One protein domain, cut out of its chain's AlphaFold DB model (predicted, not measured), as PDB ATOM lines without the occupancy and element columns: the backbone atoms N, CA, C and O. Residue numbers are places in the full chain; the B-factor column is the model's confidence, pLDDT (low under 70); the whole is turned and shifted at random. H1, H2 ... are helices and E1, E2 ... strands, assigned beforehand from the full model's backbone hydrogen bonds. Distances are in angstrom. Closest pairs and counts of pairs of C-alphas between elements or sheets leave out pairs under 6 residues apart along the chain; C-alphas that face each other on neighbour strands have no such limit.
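AT A GLANCE: This is residues 21 to 130 of the 130 residues of the protein "Alpha-glucosidase" of Okeania sp. SIO3B3 (UniProt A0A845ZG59). Picture a sandwich only partly face to face: a twisted sheet of five strands on one side, a smaller sheet of three on the other, and the helix H1 packed on the small sheet's far face, over its edge strand E6. The hairpin of E1 and E2 makes one side of the large sheet and reaches beyond the small one. The printed part has 110 residues, with eight named strands and one named helix in the order E1 E2 E3 E4 E5 H1 E6 E7 E8, and its class is mostly strand. The sheets run E1 - E2 - E8 - E4 - E5 and E3 - E7 - E6, both antiparallel throughout. The whole is compact, with a radius of gyration of the C-alphas of 14.0 A and spans of 42 by 32 by 22 A.

HOW THE PARTS SIT: Start with E1, residues 21 to 30, an edge strand that forms a hairpin with E2, residues 33 to 43; N 25 and O 37 are 2.9 A apart, within hydrogen-bond range. Beside E2 find E8, residues 122 to 129, with N 36 and O 125 at 2.8 A. E8 in turn neighbours E4, residues 70 to 75, with N 74 and O 126 at 2.8 A. E4 and E5, residues 78 to 80, form a hairpin, with N 80 and O 73 at 2.7 A. In the second sheet, E3, residues 51 to 57, neighbours E7, residues 111 to 117, with N 54 and O 114 at 2.8 A. E7 forms a hairpin with E6, residues 102 to 106, with N 113 and O 104 at 2.9 A. The two sheets make a sandwich, two sheets face to face, with their facing parts 10.1 A centre to centre and their strands at 35 degrees; the closest C-alphas of E4 and E6 are those of Ile 73 and Trp 103, 7.7 A apart. H1, residues 88 to 97, is on the sheet E3 E7 E6, making two layers, a helix on one face of a sheet. Its height over the sheet is 8.5 A, and it runs along the strands, at 18 degrees to E6 on the local plane; the closest C-alphas of H1 and E6 are those of Pro 88 and Asn 106, 5.5 A apart. Every O i to N i+4 pair in H1 is within hydrogen-bond range.

IN THESE COORDINATES: Find C-alpha 21 at (132.166, 5.954, 340.347); from there E1 runs 28.2 A to C-alpha 30, and E2 then runs 28.8 A. E3 spans 19.7 A, E4 14.0 A and E5 6.5 A. H1 begins at C-alpha 88, (137.746, 33.681, 355.676), and spans 14.0 A. E6 spans 13.4 A and E7 19.4 A; E8 runs 22.7 A to C-alpha 129 at (149.401, 18.614, 360.912).

THE WHOLE: The two farthest C-alphas, those of Asn 44 and Arg 61, are 42.4 A apart. The printed part has no cut, and its one long link is residues 58 to 69, between E3 and E4. The mean pLDDT of the printed part is 96.2, and no printed residue is under 70.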
ATOM      1  N   HIS A  21     132.142   6.346 338.946       93.94
ATOM      2  CA  HIS A  21     132.166   5.954 340.347       93.94
ATOM      3  C   HIS A  21     133.511   6.377 340.926       93.94
ATOM      4  O   HIS A  21     134.560   5.884 340.516       93.94
ATOM      5  N   THR A  22     133.460   7.286 341.895       96.06
ATOM      6  CA  THR A  22     134.626   7.719 342.657       96.06
ATOM      7  C   THR A  22     134.567   7.141 344.064       96.06
ATOM      8  O   THR A  22     133.617   7.382 344.806       96.06
ATOM      9  N   LYS A  23     135.604   6.403 344.448       97.81
ATOM     10  CA  LYS A  23     135.838   5.937 345.807       97.81
ATOM     11  C   LYS A  23     136.682   6.967 346.547       97.81
ATOM     12  O   LYS A  23     137.737   7.374 346.066       97.81
ATOM     13  N   ILE A  24     136.225   7.365 347.729       97.88
ATOM     14  CA  ILE A  24     136.958   8.273 348.611       97.88
ATOM     15  C   ILE A  24     137.330   7.505 349.872       97.88
ATOM     16  O   ILE A  24     136.469   6.905 350.515       97.88
ATOM     17  N   THR A  25     138.610   7.509 350.227       97.94
ATOM     18  CA  THR A  25     139.097   6.919 351.480       97.94
ATOM     19  C   THR A  25     139.939   7.929 352.233       97.94
ATOM     20  O   THR A  25     140.516   8.834 351.634       97.94
ATOM     21  N   HIS A  26     140.007   7.793 353.555       97.12
ATOM     22  CA  HIS A  26     140.965   8.546 354.346       97.12
ATOM     23  C   HIS A  26     141.514   7.702 355.490       97.12
ATOM     24  O   HIS A  26     140.807   6.878 356.069       97.12
ATOM     25  N   SER A  27     142.769   7.943 355.834       96.62
ATOM     26  CA  SER A  27     143.480   7.279 356.922       96.62
ATOM     27  C   SER A  27     144.515   8.223 357.512       96.62
ATOM     28  O   SER A  27     144.938   9.181 356.870       96.62
ATOM     29  N   TYR A  28     144.936   7.957 358.741       94.31
ATOM     30  CA  TYR A  28     146.144   8.567 359.281       94.31
ATOM     31  C   TYR A  28     147.317   7.638 358.969       94.31
ATOM     32  O   TYR A  28     147.312   6.483 359.387       94.31
ATOM     33  N   ASN A  29     148.296   8.130 358.210       89.19
ATOM     34  CA  ASN A  29     149.527   7.392 357.908       89.19
ATOM     35  C   ASN A  29     150.575   7.593 359.021       89.19
ATOM     36  O   ASN A  29     151.511   6.808 359.147       89.19
ATOM     37  N   SER A  30     150.405   8.634 359.840       91.94
ATOM     38  CA  SER A  30     151.079   8.853 361.123       91.94
ATOM     39  C   SER A  30     150.233   9.796 361.987       91.94
ATOM     40  O   SER A  30     149.233  10.336 361.511       91.94
ATOM     41  N   GLU A  31     150.644  10.055 363.232       87.31
ATOM     42  CA  GLU A  31     149.965  11.021 364.118       87.31
ATOM     43  C   GLU A  31     149.835  12.425 363.504       87.31
ATOM     44  O   GLU A  31     148.907  13.154 363.838       87.31
ATOM     45  N   LYS A  32     150.739  12.798 362.587       94.31
ATOM     46  CA  LYS A  32     150.770  14.124 361.950       94.31
ATOM     47  C   LYS A  32     150.420  14.118 360.465       94.31
ATOM     48  O   LYS A  32     150.530  15.153 359.818       94.31
ATOM     49  N   MET A  33     150.012  12.978 359.910       96.62
ATOM     50  CA  MET A  33     149.740  12.841 358.479       96.62
ATOM     51  C   MET A  33     148.410  12.141 358.250       96.62
ATOM     52  O   MET A  33     148.290  10.940 358.498       96.62
ATOM     53  N   ARG A  34     147.437  12.869 357.698       97.31
ATOM     54  CA  ARG A  34     146.192  12.293 357.176       97.31
ATOM     55  C   ARG A  34     146.278  12.198 355.662       97.31
ATOM     56  O   ARG A  34     146.482  13.202 354.993       97.31
ATOM     57  N   GLU A  35     146.092  11.008 355.122       98.00
ATOM     58  CA  GLU A  35     145.929  10.794 353.690       98.00
ATOM     59  C   GLU A  35     144.441  10.717 353.346       98.00
ATOM     60  O   GLU A  35     143.651  10.106 354.067       98.00
ATOM     61  N   ILE A  36     144.062  11.349 352.240       98.44
ATOM     62  CA  ILE A  36     142.753  11.259 351.602       98.44
ATOM     63  C   ILE A  36     143.011  10.838 350.158       98.44
ATOM     64  O   ILE A  36     143.729  11.525 349.433       98.44
ATOM     65  N   LYS A  37     142.431   9.716 349.730       98.12
ATOM     66  CA  LYS A  37     142.513   9.240 348.344       98.12
ATOM     67  C   LYS A  37     141.169   9.387 347.663       98.12
ATOM     68  O   LYS A  37     140.147   9.008 348.233       98.12
ATOM     69  N   VAL A  38     141.196   9.908 346.445       98.12
ATOM     70  CA  VAL A  38     140.046  10.038 345.549       98.12
ATOM     71  C   VAL A  38     140.368   9.242 344.291       98.12
ATOM     72  O   VAL A  38     141.302   9.576 343.565       98.12
ATOM     73  N   GLU A  39     139.634   8.157 344.065       98.12
ATOM     74  CA  GLU A  39     139.946   7.163 343.038       98.12
ATOM     75  C   GLU A  39     138.728   6.902 342.157       98.12
ATOM     76  O   GLU A  39     137.670   6.522 342.653       98.12
ATOM     77  N   ARG A  40     138.865   7.064 340.843       96.25
ATOM     78  CA  ARG A  40     137.832   6.688 339.877       96.25
ATOM     79  C   ARG A  40     137.929   5.187 339.632       96.25
ATOM     80  O   ARG A  40     138.871   4.718 339.001       96.25
ATOM     81  N   VAL A  41     136.971   4.434 340.159       96.06
ATOM     82  CA  VAL A  41     136.896   2.973 339.983       96.06
ATOM     83  C   VAL A  41     136.105   2.584 338.731       96.06
ATOM     84  O   VAL A  41     136.249   1.474 338.235       96.06
ATOM     85  N   HIS A  42     135.307   3.518 338.209       94.00
ATOM     86  CA  HIS A  42     134.642   3.460 336.908       94.00
ATOM     87  C   HIS A  42     134.590   4.878 336.330       94.00
ATOM     88  O   HIS A  42     134.271   5.806 337.077       94.00
ATOM     89  N   ASP A  43     134.926   5.073 335.051       93.56
ATOM     90  CA  ASP A  43     135.135   6.415 334.473       93.56
ATOM     91  C   ASP A  43     134.667   6.555 333.010       93.56
ATOM     92  O   ASP A  43     135.361   7.115 332.162       93.56
ATOM     93  N   ASN A  44     133.470   6.054 332.700       92.69
ATOM     94  CA  ASN A  44     132.868   6.155 331.361       92.69
ATOM     95  C   ASN A  44     131.989   7.411 331.188       92.69
ATOM     96  O   ASN A  44     131.298   7.573 330.184       92.69
ATOM     97  N   TYR A  45     132.017   8.318 332.165       90.19
ATOM     98  CA  TYR A  45     131.370   9.623 332.114       90.19
ATOM     99  C   TYR A  45     132.307  10.686 332.689       90.19
ATOM    100  O   TYR A  45     132.859  10.518 333.775       90.19
ATOM    101  N   LYS A  46     132.452  11.811 331.981       89.50
ATOM    102  CA  LYS A  46     133.217  12.970 332.448       89.50
ATOM    103  C   LYS A  46     132.253  14.110 332.820       89.50
ATOM    104  O   LYS A  46     131.615  14.650 331.915       89.50
ATOM    105  N   PRO A  47     132.150  14.487 334.108       88.69
ATOM    106  CA  PRO A  47     131.445  15.696 334.530       88.69
ATOM    107  C   PRO A  47     132.025  16.957 333.874       88.69
ATOM    108  O   PRO A  47     133.192  16.973 333.475       88.69
ATOM    109  N   PHE A  48     131.221  18.018 333.778       92.12
ATOM    110  CA  PHE A  48     131.690  19.312 333.266       92.12
ATOM    111  C   PHE A  48     132.631  20.011 334.248       92.12
ATOM    112  O   PHE A  48     133.553  20.707 333.829       92.12
ATOM    113  N   GLU A  49     132.410  19.827 335.547       92.00
ATOM    114  CA  GLU A  49     133.253  20.368 336.601       92.00
ATOM    115  C   GLU A  49     134.645  19.720 336.580       92.00
ATOM    116  O   GLU A  49     134.800  18.507 336.717       92.00
ATOM    117  N   GLU A  50     135.679  20.550 336.446       95.12
ATOM    118  CA  GLU A  50     137.081  20.109 336.379       95.12
ATOM    119  C   GLU A  50     137.763  20.037 337.752       95.12
ATOM    120  O   GLU A  50     138.942  19.700 337.853       95.12
ATOM    121  N   TYR A  51     137.043  20.382 338.817       97.19
ATOM    122  CA  TYR A  51     137.552  20.390 340.181       97.19
ATOM    123  C   TYR A  51     136.458  20.042 341.187       97.19
ATOM    124  O   TYR A  51     135.265  20.165 340.922       97.19
ATOM    125  N   PHE A  52     136.888  19.667 342.385       97.31
ATOM    126  CA  PHE A  52     136.038  19.476 343.552       97.31
ATOM    127  C   PHE A  52     136.659  20.147 344.777       97.31
ATOM    128  O   PHE A  52     137.825  20.555 344.770       97.31
ATOM    129  N   PHE A  53     135.867  20.260 345.841       98.06
ATOM    130  CA  PHE A  53     136.332  20.745 347.133       98.06
ATOM    131  C   PHE A  53     136.386  19.614 348.153       98.06
ATOM    132  O   PHE A  53     135.492  18.772 348.210       98.06
ATOM    133  N   VAL A  54     137.412  19.633 348.996       98.38
ATOM    134  CA  VAL A  54     137.533  18.771 350.172       98.38
ATOM    135  C   VAL A  54     137.484  19.644 351.415       98.38
ATOM    136  O   VAL A  54     138.280  20.572 351.553       98.38
ATOM    137  N   GLY A  55     136.550  19.345 352.315       98.25
ATOM    138  CA  GLY A  55     136.491  19.926 353.653       98.25
ATOM    139  C   GLY A  55     137.089  18.965 354.675       98.25
ATOM    140  O   GLY A  55     136.600  17.845 354.828       98.25
ATOM    141  N   ILE A  56     138.128  19.395 355.389       97.94
ATOM    142  CA  ILE A  56     138.695  18.661 356.523       97.94
ATOM    143  C   ILE A  56     138.182  19.308 357.802       97.94
ATOM    144  O   ILE A  56     138.569  20.428 358.133       97.94
ATOM    145  N   LEU A  57     137.292  18.598 358.494       97.00
ATOM    146  CA  LEU A  57     136.836  18.963 359.830       97.00
ATOM    147  C   LEU A  57     137.912  18.562 360.834       97.00
ATOM    148  O   LEU A  57     138.324  17.400 360.865       97.00
ATOM    149  N   HIS A  58     138.327  19.533 361.637       96.88
ATOM    150  CA  HIS A  58     139.418  19.398 362.594       96.88
ATOM    151  C   HIS A  58     138.898  19.148 364.005       96.88
ATOM    152  O   HIS A  58     137.890  19.740 364.414       96.88
ATOM    153  N   ASP A  59     139.597  18.315 364.775       94.50
ATOM    154  CA  ASP A  59     139.325  18.182 366.208       94.50
ATOM    155  C   ASP A  59     139.749  19.486 366.920       94.50
ATOM    156  O   ASP A  59     140.861  19.976 366.709       94.50
ATOM    157  N   PRO A  60     138.903  20.087 367.778       94.12
ATOM    158  CA  PRO A  60     139.263  21.297 368.520       94.12
ATOM    159  C   PRO A  60     140.549  21.187 369.356       94.12
ATOM    160  O   PRO A  60     141.124  22.219 369.701       94.12
ATOM    161  N   ARG A  61     140.988  19.964 369.685       94.94
ATOM    162  CA  ARG A  61     142.190  19.661 370.476       94.94
ATOM    163  C   ARG A  61     143.476  19.601 369.651       94.94
ATOM    164  O   ARG A  61     144.549  19.483 370.241       94.94
ATOM    165  N   GLU A  62     143.393  19.645 368.325       95.31
ATOM    166  CA  GLU A  62     144.577  19.648 367.467       95.31
ATOM    167  C   GLU A  62     145.447  20.884 367.728       95.31
ATOM    168  O   GLU A  62     144.954  21.990 367.977       95.31
ATOM    169  N   GLN A  63     146.765  20.686 367.667       96.06
ATOM    170  CA  GLN A  63     147.725  21.779 367.789       96.06
ATOM    171  C   GLN A  63     147.539  22.759 366.636       96.06
ATOM    172  O   GLN A  63     147.276  22.355 365.509       96.06
ATOM    173  N   ARG A  64     147.683  24.055 366.917       95.56
ATOM    174  CA  ARG A  64     147.444  25.121 365.940       95.56
ATOM    175  C   ARG A  64     148.726  25.886 365.655       95.56
ATOM    176  O   ARG A  64     149.440  26.270 366.577       95.56
ATOM    177  N   GLY A  65     148.972  26.136 364.375       94.50
ATOM    178  CA  GLY A  65     149.999  27.042 363.874       94.50
ATOM    179  C   GLY A  65     149.379  28.296 363.257       94.50
ATOM    180  O   GLY A  65     148.220  28.627 363.508       94.50
ATOM    181  N   ALA A  66     150.146  28.981 362.405       91.25
ATOM    182  CA  ALA A  66     149.705  30.204 361.728       91.25
ATOM    183  C   ALA A  66     148.480  29.997 360.814       91.25
ATOM    184  O   ALA A  66     147.705  30.922 360.599       91.25
ATOM    185  N   THR A  67     148.297  28.782 360.293       92.88
ATOM    186  CA  THR A  67     147.252  28.417 359.322       92.88
ATOM    187  C   THR A  67     146.276  27.384 359.889       92.88
ATOM    188  O   THR A  67     145.714  26.580 359.149       92.88
ATOM    189  N   GLY A  68     146.079  27.386 361.210       95.25
ATOM    190  CA  GLY A  68     145.225  26.415 361.894       95.25
ATOM    191  C   GLY A  68     145.936  25.086 362.180       95.25
ATOM    192  O   GLY A  68     147.147  25.090 362.412       95.25
ATOM    193  N   PRO A  69     145.197  23.963 362.221       97.12
ATOM    194  CA  PRO A  69     145.754  22.648 362.558       97.12
ATOM    195  C   PRO A  69     146.737  22.067 361.543       97.12
ATOM    196  O   PRO A  69     147.598  21.260 361.889       97.12
ATOM    197  N   LEU A  70     146.615  22.486 360.284       97.38
ATOM    198  CA  LEU A  70     147.477  22.037 359.200       97.38
ATOM    199  C   LEU A  70     148.611  23.031 358.976       97.38
ATOM    200  O   LEU A  70     148.385  24.244 358.941       97.38
ATOM    201  N   LYS A  71     149.815  22.508 358.743       95.38
ATOM    202  CA  LYS A  71     150.956  23.298 358.263       95.38
ATOM    203  C   LYS A  71     151.157  23.204 356.748       95.38
ATOM    204  O   LYS A  71     151.772  24.099 356.177       95.38
ATOM    205  N   GLY A  72     150.612  22.176 356.094       96.88
ATOM    206  CA  GLY A  72     150.734  21.994 354.649       96.88
ATOM    207  C   GLY A  72     149.789  20.939 354.078       96.88
ATOM    208  O   GLY A  72     149.302  20.061 354.793       96.88
ATOM    209  N   ILE A  73     149.550  21.028 352.770       98.38
ATOM    210  CA  ILE A  73     148.869  19.999 351.980       98.38
ATOM    211  C   ILE A  73     149.804  19.574 350.849       98.38
ATOM    212  O   ILE A  73     150.391  20.428 350.192       98.38
ATOM    213  N   THR A  74     149.885  18.280 350.562       98.44
ATOM    214  CA  THR A  74     150.557  17.750 349.372       98.44
ATOM    215  C   THR A  74     149.540  17.024 348.501       98.44
ATOM    216  O   THR A  74     148.864  16.121 348.983       98.44
ATOM    217  N   ILE A  75     149.424  17.385 347.220       98.38
ATOM    218  CA  ILE A  75     148.540  16.701 346.260       98.38
ATOM    219  C   ILE A  75     149.393  16.057 345.177       98.38
ATOM    220  O   ILE A  75     150.121  16.756 344.476       98.38
ATOM    221  N   ASN A  76     149.325  14.730 345.045       96.12
ATOM    222  CA  ASN A  76     150.132  13.957 344.090       96.12
ATOM    223  C   ASN A  76     151.634  14.322 344.124       96.12
ATOM    224  O   ASN A  76     152.288  14.430 343.091       96.12
ATOM    225  N   GLY A  77     152.175  14.550 345.326       95.50
ATOM    226  CA  GLY A  77     153.576  14.931 345.541       95.50
ATOM    227  C   GLY A  77     153.880  16.431 345.427       95.50
ATOM    228  O   GLY A  77     154.969  16.849 345.809       95.50
ATOM    229  N   GLN A  78     152.938  17.263 344.971       97.31
ATOM    230  CA  GLN A  78     153.105  18.716 344.945       97.31
ATOM    231  C   GLN A  78     152.698  19.335 346.284       97.31
ATOM    232  O   GLN A  78     151.521  19.310 346.648       97.31
ATOM    233  N   TYR A  79     153.659  19.938 346.983       97.94
ATOM    234  CA  TYR A  79     153.401  20.705 348.200       97.94
ATOM    235  C   TYR A  79     152.668  22.020 347.899       97.94
ATOM    236  O   TYR A  79     153.007  22.737 346.954       97.94
ATOM    237  N   LEU A  80     151.697  22.353 348.745       97.81
ATOM    238  CA  LEU A  80     150.873  23.552 348.695       97.81
ATOM    239  C   LEU A  80     150.930  24.261 350.054       97.81
ATOM    240  O   LEU A  80     150.493  23.723 351.076       97.81
ATOM    241  N   GLY A  81     151.416  25.503 350.056       95.56
ATOM    242  CA  GLY A  81     151.216  26.414 351.182       95.56
ATOM    243  C   GLY A  81     149.754  26.854 351.278       95.56
ATOM    244  O   GLY A  81     149.033  26.838 350.278       95.56
ATOM    245  N   ALA A  82     149.311  27.235 352.477       97.56
ATOM    246  CA  ALA A  82     147.984  27.819 352.639       97.56
ATOM    247  C   ALA A  82     147.897  29.157 351.894       97.56
ATOM    248  O   ALA A  82     148.870  29.915 351.846       97.56
ATOM    249  N   LEU A  83     146.715  29.472 351.371       97.88
ATOM    250  CA  LEU A  83     146.398  30.824 350.927       97.88
ATOM    251  C   LEU A  83     146.510  31.802 352.103       97.88
ATOM    252  O   LEU A  83     146.168  31.469 353.241       97.88
ATOM    253  N   SER A  84     146.970  33.017 351.810       93.38
ATOM    254  CA  SER A  84     147.085  34.105 352.775       93.38
ATOM    255  C   SER A  84     146.001  35.161 352.548       93.38
ATOM    256  O   SER A  84     145.619  35.492 351.425       93.38
ATOM    257  N   GLY A  85     145.471  35.688 353.645       91.38
ATOM    258  CA  GLY A  85     144.375  36.647 353.645       91.38
ATOM    259  C   GLY A  85     144.006  37.026 355.071       91.38
ATOM    260  O   GLY A  85     144.416  36.357 356.018       91.38
ATOM    261  N   GLU A  86     143.251  38.109 355.223       90.56
ATOM    262  CA  GLU A  86     142.877  38.629 356.541       90.56
ATOM    263  C   GLU A  86     141.582  37.990 357.049       90.56
ATOM    264  O   GLU A  86     141.425  37.778 358.251       90.56
ATOM    265  N   THR A  87     140.658  37.650 356.139       96.12
ATOM    266  CA  THR A  87     139.352  37.080 356.499       96.12
ATOM    267  C   THR A  87     139.043  35.770 355.770       96.12
ATOM    268  O   THR A  87     139.523  35.546 354.650       96.12
ATOM    269  N   PRO A  88     138.200  34.893 356.352       96.25
ATOM    270  CA  PRO A  88     137.746  33.681 355.676       96.25
ATOM    271  C   PRO A  88     137.003  33.956 354.369       96.25
ATOM    272  O   PRO A  88     137.118  33.173 353.433       96.25
ATOM    273  N   GLU A  89     136.274  35.067 354.271       96.75
ATOM    274  CA  GLU A  89     135.543  35.457 353.064       96.75
ATOM    275  C   GLU A  89     136.517  35.761 351.921       96.75
ATOM    276  O   GLU A  89     136.356  35.230 350.820       96.75
ATOM    277  N   GLN A  90     137.582  36.526 352.194       97.44
ATOM    278  CA  GLN A  90     138.648  36.792 351.223       97.44
ATOM    279  C   GLN A  90     139.315  35.489 350.767       97.44
ATOM    280  O   GLN A  90     139.476  35.263 349.568       97.44
ATOM    281  N   LEU A  91     139.669  34.617 351.715       98.12
ATOM    282  CA  LEU A  91     140.299  33.330 351.423       98.12
ATOM    283  C   LEU A  91     139.379  32.405 350.618       98.12
ATOM    284  O   LEU A  91     139.835  31.745 349.686       98.12
ATOM    285  N   SER A  92     138.078  32.392 350.916       98.00
ATOM    286  CA  SER A  92     137.085  31.614 350.169       98.00
ATOM    287  C   SER A  92     136.967  32.084 348.719       98.00
ATOM    288  O   SER A  92     136.925  31.259 347.805       98.00
ATOM    289  N   GLN A  93     137.014  33.401 348.491       98.06
ATOM    290  CA  GLN A  93     136.982  33.982 347.155       98.06
ATOM    291  C   GLN A  93     138.275  33.677 346.387       98.06
ATOM    292  O   GLN A  93     138.220  33.344 345.203       98.06
ATOM    293  N   GLN A  94     139.433  33.747 347.052       98.31
ATOM    294  CA  GLN A  94     140.713  33.350 346.461       98.31
ATOM    295  C   GLN A  94     140.718  31.863 346.085       98.31
ATOM    296  O   GLN A  94     141.113  31.519 344.973       98.31
ATOM    297  N   LEU A  95     140.228  30.989 346.972       98.38
ATOM    298  CA  LEU A  95     140.117  29.556 346.706       98.38
ATOM    299  C   LEU A  95     139.217  29.297 345.492       98.38
ATOM    300  O   LEU A  95     139.611  28.568 344.581       98.38
ATOM    301  N   GLN A  96     138.039  29.927 345.448       97.19
ATOM    302  CA  GLN A  96     137.097  29.812 344.335       97.19
ATOM    303  C   GLN A  96     137.739  30.229 343.006       97.19
ATOM    304  O   GLN A  96     137.641  29.495 342.020       97.19
ATOM    305  N   ASN A  97     138.445  31.363 342.997       97.44
ATOM    306  CA  ASN A  97     139.079  31.933 341.808       97.44
ATOM    307  C   ASN A  97     140.406  31.257 341.425       97.44
ATOM    308  O   ASN A  97     140.935  31.536 340.350       97.44
ATOM    309  N   SER A  98     140.956  30.384 342.275       97.94
ATOM    310  CA  SER A  98     142.227  29.717 342.000       97.94
ATOM    311  C   SER A  98     142.138  28.858 340.736       97.94
ATOM    312  O   SER A  98     141.278  27.976 340.632       97.94
ATOM    313  N   GLY A  99     143.048  29.095 339.788       97.19
ATOM    314  CA  GLY A  99     143.220  28.287 338.575       97.19
ATOM    315  C   GLY A  99     144.043  27.011 338.791       97.19
ATOM    316  O   GLY A  99     144.298  26.279 337.841       97.19
ATOM    317  N   SER A 100     144.480  26.752 340.023       97.44
ATOM    318  CA  SER A 100     145.255  25.574 340.415       97.44
ATOM    319  C   SER A 100     144.811  25.050 341.785       97.44
ATOM    320  O   SER A 100     143.991  25.670 342.474       97.44
ATOM    321  N   ASN A 101     145.341  23.890 342.178       98.50
ATOM    322  CA  ASN A 101     145.129  23.351 343.517       98.50
ATOM    323  C   ASN A 101     145.533  24.383 344.576       98.50
ATOM    324  O   ASN A 101     146.622  24.950 344.514       98.50
ATOM    325  N   ALA A 102     144.666  24.601 345.554       98.62
ATOM    326  CA  ALA A 102     144.887  25.567 346.621       98.62
ATOM    327  C   ALA A 102     144.117  25.141 347.868       98.62
ATOM    328  O   ALA A 102     143.195  24.327 347.790       98.62
ATOM    329  N   TRP A 103     144.479  25.690 349.022       98.69
ATOM    330  CA  TRP A 103     143.750  25.436 350.257       98.69
ATOM    331  C   TRP A 103     143.845  26.608 351.225       98.69
ATOM    332  O   TRP A 103     144.767  27.415 351.150       98.69
ATOM    333  N   TYR A 104     142.898  26.689 352.150       98.56
ATOM    334  CA  TYR A 104     142.968  27.604 353.284       98.56
ATOM    335  C   TYR A 104     142.296  26.990 354.511       98.56
ATOM    336  O   TYR A 104     141.538  26.021 354.411       98.56
ATOM    337  N   TYR A 105     142.574  27.558 355.678       98.12
ATOM    338  CA  TYR A 105     141.879  27.233 356.916       98.12
ATOM    339  C   TYR A 105     140.858  28.319 357.246       98.12
ATOM    340  O   TYR A 105     141.195  29.498 357.285       98.12
ATOM    341  N   ASN A 106     139.614  27.915 357.492       97.88
ATOM    342  CA  ASN A 106     138.562  28.797 357.969       97.88
ATOM    343  C   ASN A 106     138.485  28.717 359.500       97.88
ATOM    344  O   ASN A 106     137.933  27.766 360.065       97.88
ATOM    345  N   GLN A 107     139.014  29.740 360.169       94.81
ATOM    346  CA  GLN A 107     139.053  29.814 361.629       94.81
ATOM    347  C   GLN A 107     137.675  29.941 362.286       94.81
ATOM    348  O   GLN A 107     137.527  29.536 363.436       94.81
ATOM    349  N   ASN A 108     136.662  30.453 361.574       96.25
ATOM    350  CA  ASN A 108     135.330  30.667 362.145       96.25
ATOM    351  C   ASN A 108     134.579  29.347 362.363       96.25
ATOM    352  O   ASN A 108     133.747  29.259 363.263       96.25
ATOM    353  N   ILE A 109     134.866  28.325 361.549       97.19
ATOM    354  CA  ILE A 109     134.151  27.036 361.573       97.19
ATOM    355  C   ILE A 109     135.061  25.824 361.789       97.19
ATOM    356  O   ILE A 109     134.586  24.694 361.776       97.19
ATOM    357  N   ASN A 110     136.360  26.043 362.008       97.44
ATOM    358  CA  ASN A 110     137.355  24.997 362.245       97.44
ATOM    359  C   ASN A 110     137.460  23.946 361.118       97.44
ATOM    360  O   ASN A 110     137.578  22.750 361.385       97.44
ATOM    361  N   ILE A 111     137.426  24.394 359.858       98.38
ATOM    362  CA  ILE A 111     137.516  23.527 358.670       98.38
ATOM    363  C   ILE A 111     138.616  24.035 357.741       98.38
ATOM    364  O   ILE A 111     138.685  25.230 357.455       98.38
ATOM    365  N   SER A 112     139.449  23.131 357.226       98.38
ATOM    366  CA  SER A 112     140.293  23.429 356.061       98.38
ATOM    367  C   SER A 112     139.569  23.069 354.774       98.38
ATOM    368  O   SER A 112     139.058  21.959 354.643       98.38
ATOM    369  N   PHE A 113     139.561  23.989 353.813       98.62
ATOM    370  CA  PHE A 113     139.014  23.764 352.479       98.62
ATOM    371  C   PHE A 113     140.142  23.643 351.470       98.62
ATOM    372  O   PHE A 113     141.047  24.473 351.450       98.62
ATOM    373  N   ILE A 114     140.055  22.633 350.614       98.69
ATOM    374  CA  ILE A 114     141.035  22.335 349.575       98.69
ATOM    375  C   ILE A 114     140.288  22.294 348.246       98.69
ATOM    376  O   ILE A 114     139.326  21.542 348.116       98.69
ATOM    377  N   LYS A 115     140.719  23.083 347.262       98.62
ATOM    378  CA  LYS A 115     140.279  22.967 345.869       98.62
ATOM    379  C   LYS A 115     141.232  22.030 345.144       98.62
ATOM    380  O   LYS A 115     142.446  22.238 345.187       98.62
ATOM    381  N   VAL A 116     140.678  21.017 344.491       98.50
ATOM    382  CA  VAL A 116     141.437  19.943 343.851       98.50
ATOM    383  C   VAL A 116     140.962  19.777 342.418       98.50
ATOM    384  O   VAL A 116     139.787  19.509 342.188       98.50
ATOM    385  N   PHE A 117     141.870  19.931 341.461       97.88
ATOM    386  CA  PHE A 117     141.592  19.697 340.049       97.88
ATOM    387  C   PHE A 117     141.606  18.199 339.725       97.88
ATOM    388  O   PHE A 117     142.563  17.480 340.024       97.88
ATOM    389  N   ASP A 118     140.531  17.735 339.095       95.88
ATOM    390  CA  ASP A 118     140.244  16.331 338.815       95.88
ATOM    391  C   ASP A 118     140.876  15.883 337.482       95.88
ATOM    392  O   ASP A 118     140.200  15.525 336.514       95.88
ATOM    393  N   TYR A 119     142.209  15.927 337.409       93.06
ATOM    394  CA  TYR A 119     142.972  15.586 336.194       93.06
ATOM    395  C   TYR A 119     143.568  14.178 336.188       93.06
ATOM    396  O   TYR A 119     144.119  13.749 335.177       93.06
ATOM    397  N   SER A 120     143.449  13.444 337.292       94.88
ATOM    398  CA  SER A 120     143.996  12.097 337.438       94.88
ATOM    399  C   SER A 120     142.906  11.129 337.898       94.88
ATOM    400  O   SER A 120     142.094  11.510 338.741       94.88
ATOM    401  N   PRO A 121     142.889   9.872 337.413       95.50
ATOM    402  CA  PRO A 121     141.982   8.846 337.930       95.50
ATOM    403  C   PRO A 121     142.280   8.470 339.389       95.50
ATOM    404  O   PRO A 121     141.427   7.887 340.050       95.50
ATOM    405  N   SER A 122     143.469   8.799 339.900       97.88
ATOM    406  CA  SER A 122     143.835   8.634 341.307       97.88
ATOM    407  C   SER A 122     144.509   9.904 341.815       97.88
ATOM    408  O   SER A 122     145.492  10.381 341.238       97.88
ATOM    409  N   ILE A 123     143.951  10.479 342.876       98.50
ATOM    410  CA  ILE A 123     144.458  11.680 343.531       98.50
ATOM    411  C   ILE A 123     144.714  11.343 344.998       98.50
ATOM    412  O   ILE A 123     143.792  10.955 345.716       98.50
ATOM    413  N   SER A 124     145.960  11.508 345.448       98.12
ATOM    414  CA  SER A 124     146.333  11.439 346.864       98.12
ATOM    415  C   SER A 124     146.538  12.850 347.404       98.12
ATOM    416  O   SER A 124     147.319  13.632 346.856       98.12
ATOM    417  N   ILE A 125     145.815  13.166 348.474       98.62
ATOM    418  CA  ILE A 125     145.889  14.414 349.229       98.62
ATOM    419  C   ILE A 125     146.441  14.059 350.606       98.62
ATOM    420  O   ILE A 125     145.814  13.327 351.368       98.62
ATOM    421  N   GLN A 126     147.606  14.588 350.941       98.31
ATOM    422  CA  GLN A 126     148.230  14.417 352.244       98.31
ATOM    423  C   GLN A 126     148.116  15.724 353.019       98.31
ATOM    424  O   GLN A 126     148.647  16.746 352.594       98.31
ATOM    425  N   ALA A 127     147.411  15.687 354.144       98.06
ATOM    426  CA  ALA A 127     147.294  16.791 355.076       98.06
ATOM    427  C   ALA A 127     148.283  16.602 356.224       98.06
ATOM    428  O   ALA A 127     148.192  15.631 356.981       98.06
ATOM    429  N   GLU A 128     149.222  17.537 356.329       97.56
ATOM    430  CA  GLU A 128     150.265  17.531 357.341       97.56
ATOM    431  C   GLU A 128     149.881  18.471 358.490       97.56
ATOM    432  O   GLU A 128     149.695  19.678 358.298       97.56
ATOM    433  N   TYR A 129     149.755  17.902 359.686       97.00
ATOM    434  CA  TYR A 129     149.401  18.614 360.912       97.00
ATOM    435  C   TYR A 129     150.644  19.217 361.573       97.00
ATOM    436  O   TYR A 129     151.779  18.790 361.330       97.00
ATOM    437  N   VAL A 130     150.413  20.240 362.397       95.25
ATOM    438  CA  VAL A 130     151.444  20.927 363.194       95.25
ATOM    439  C   VAL A 130     152.156  19.972 364.150       95.25
ATOM    440  O   VAL A 130     151.534  19.085 364.773       95.25
TER     441      VAL A 130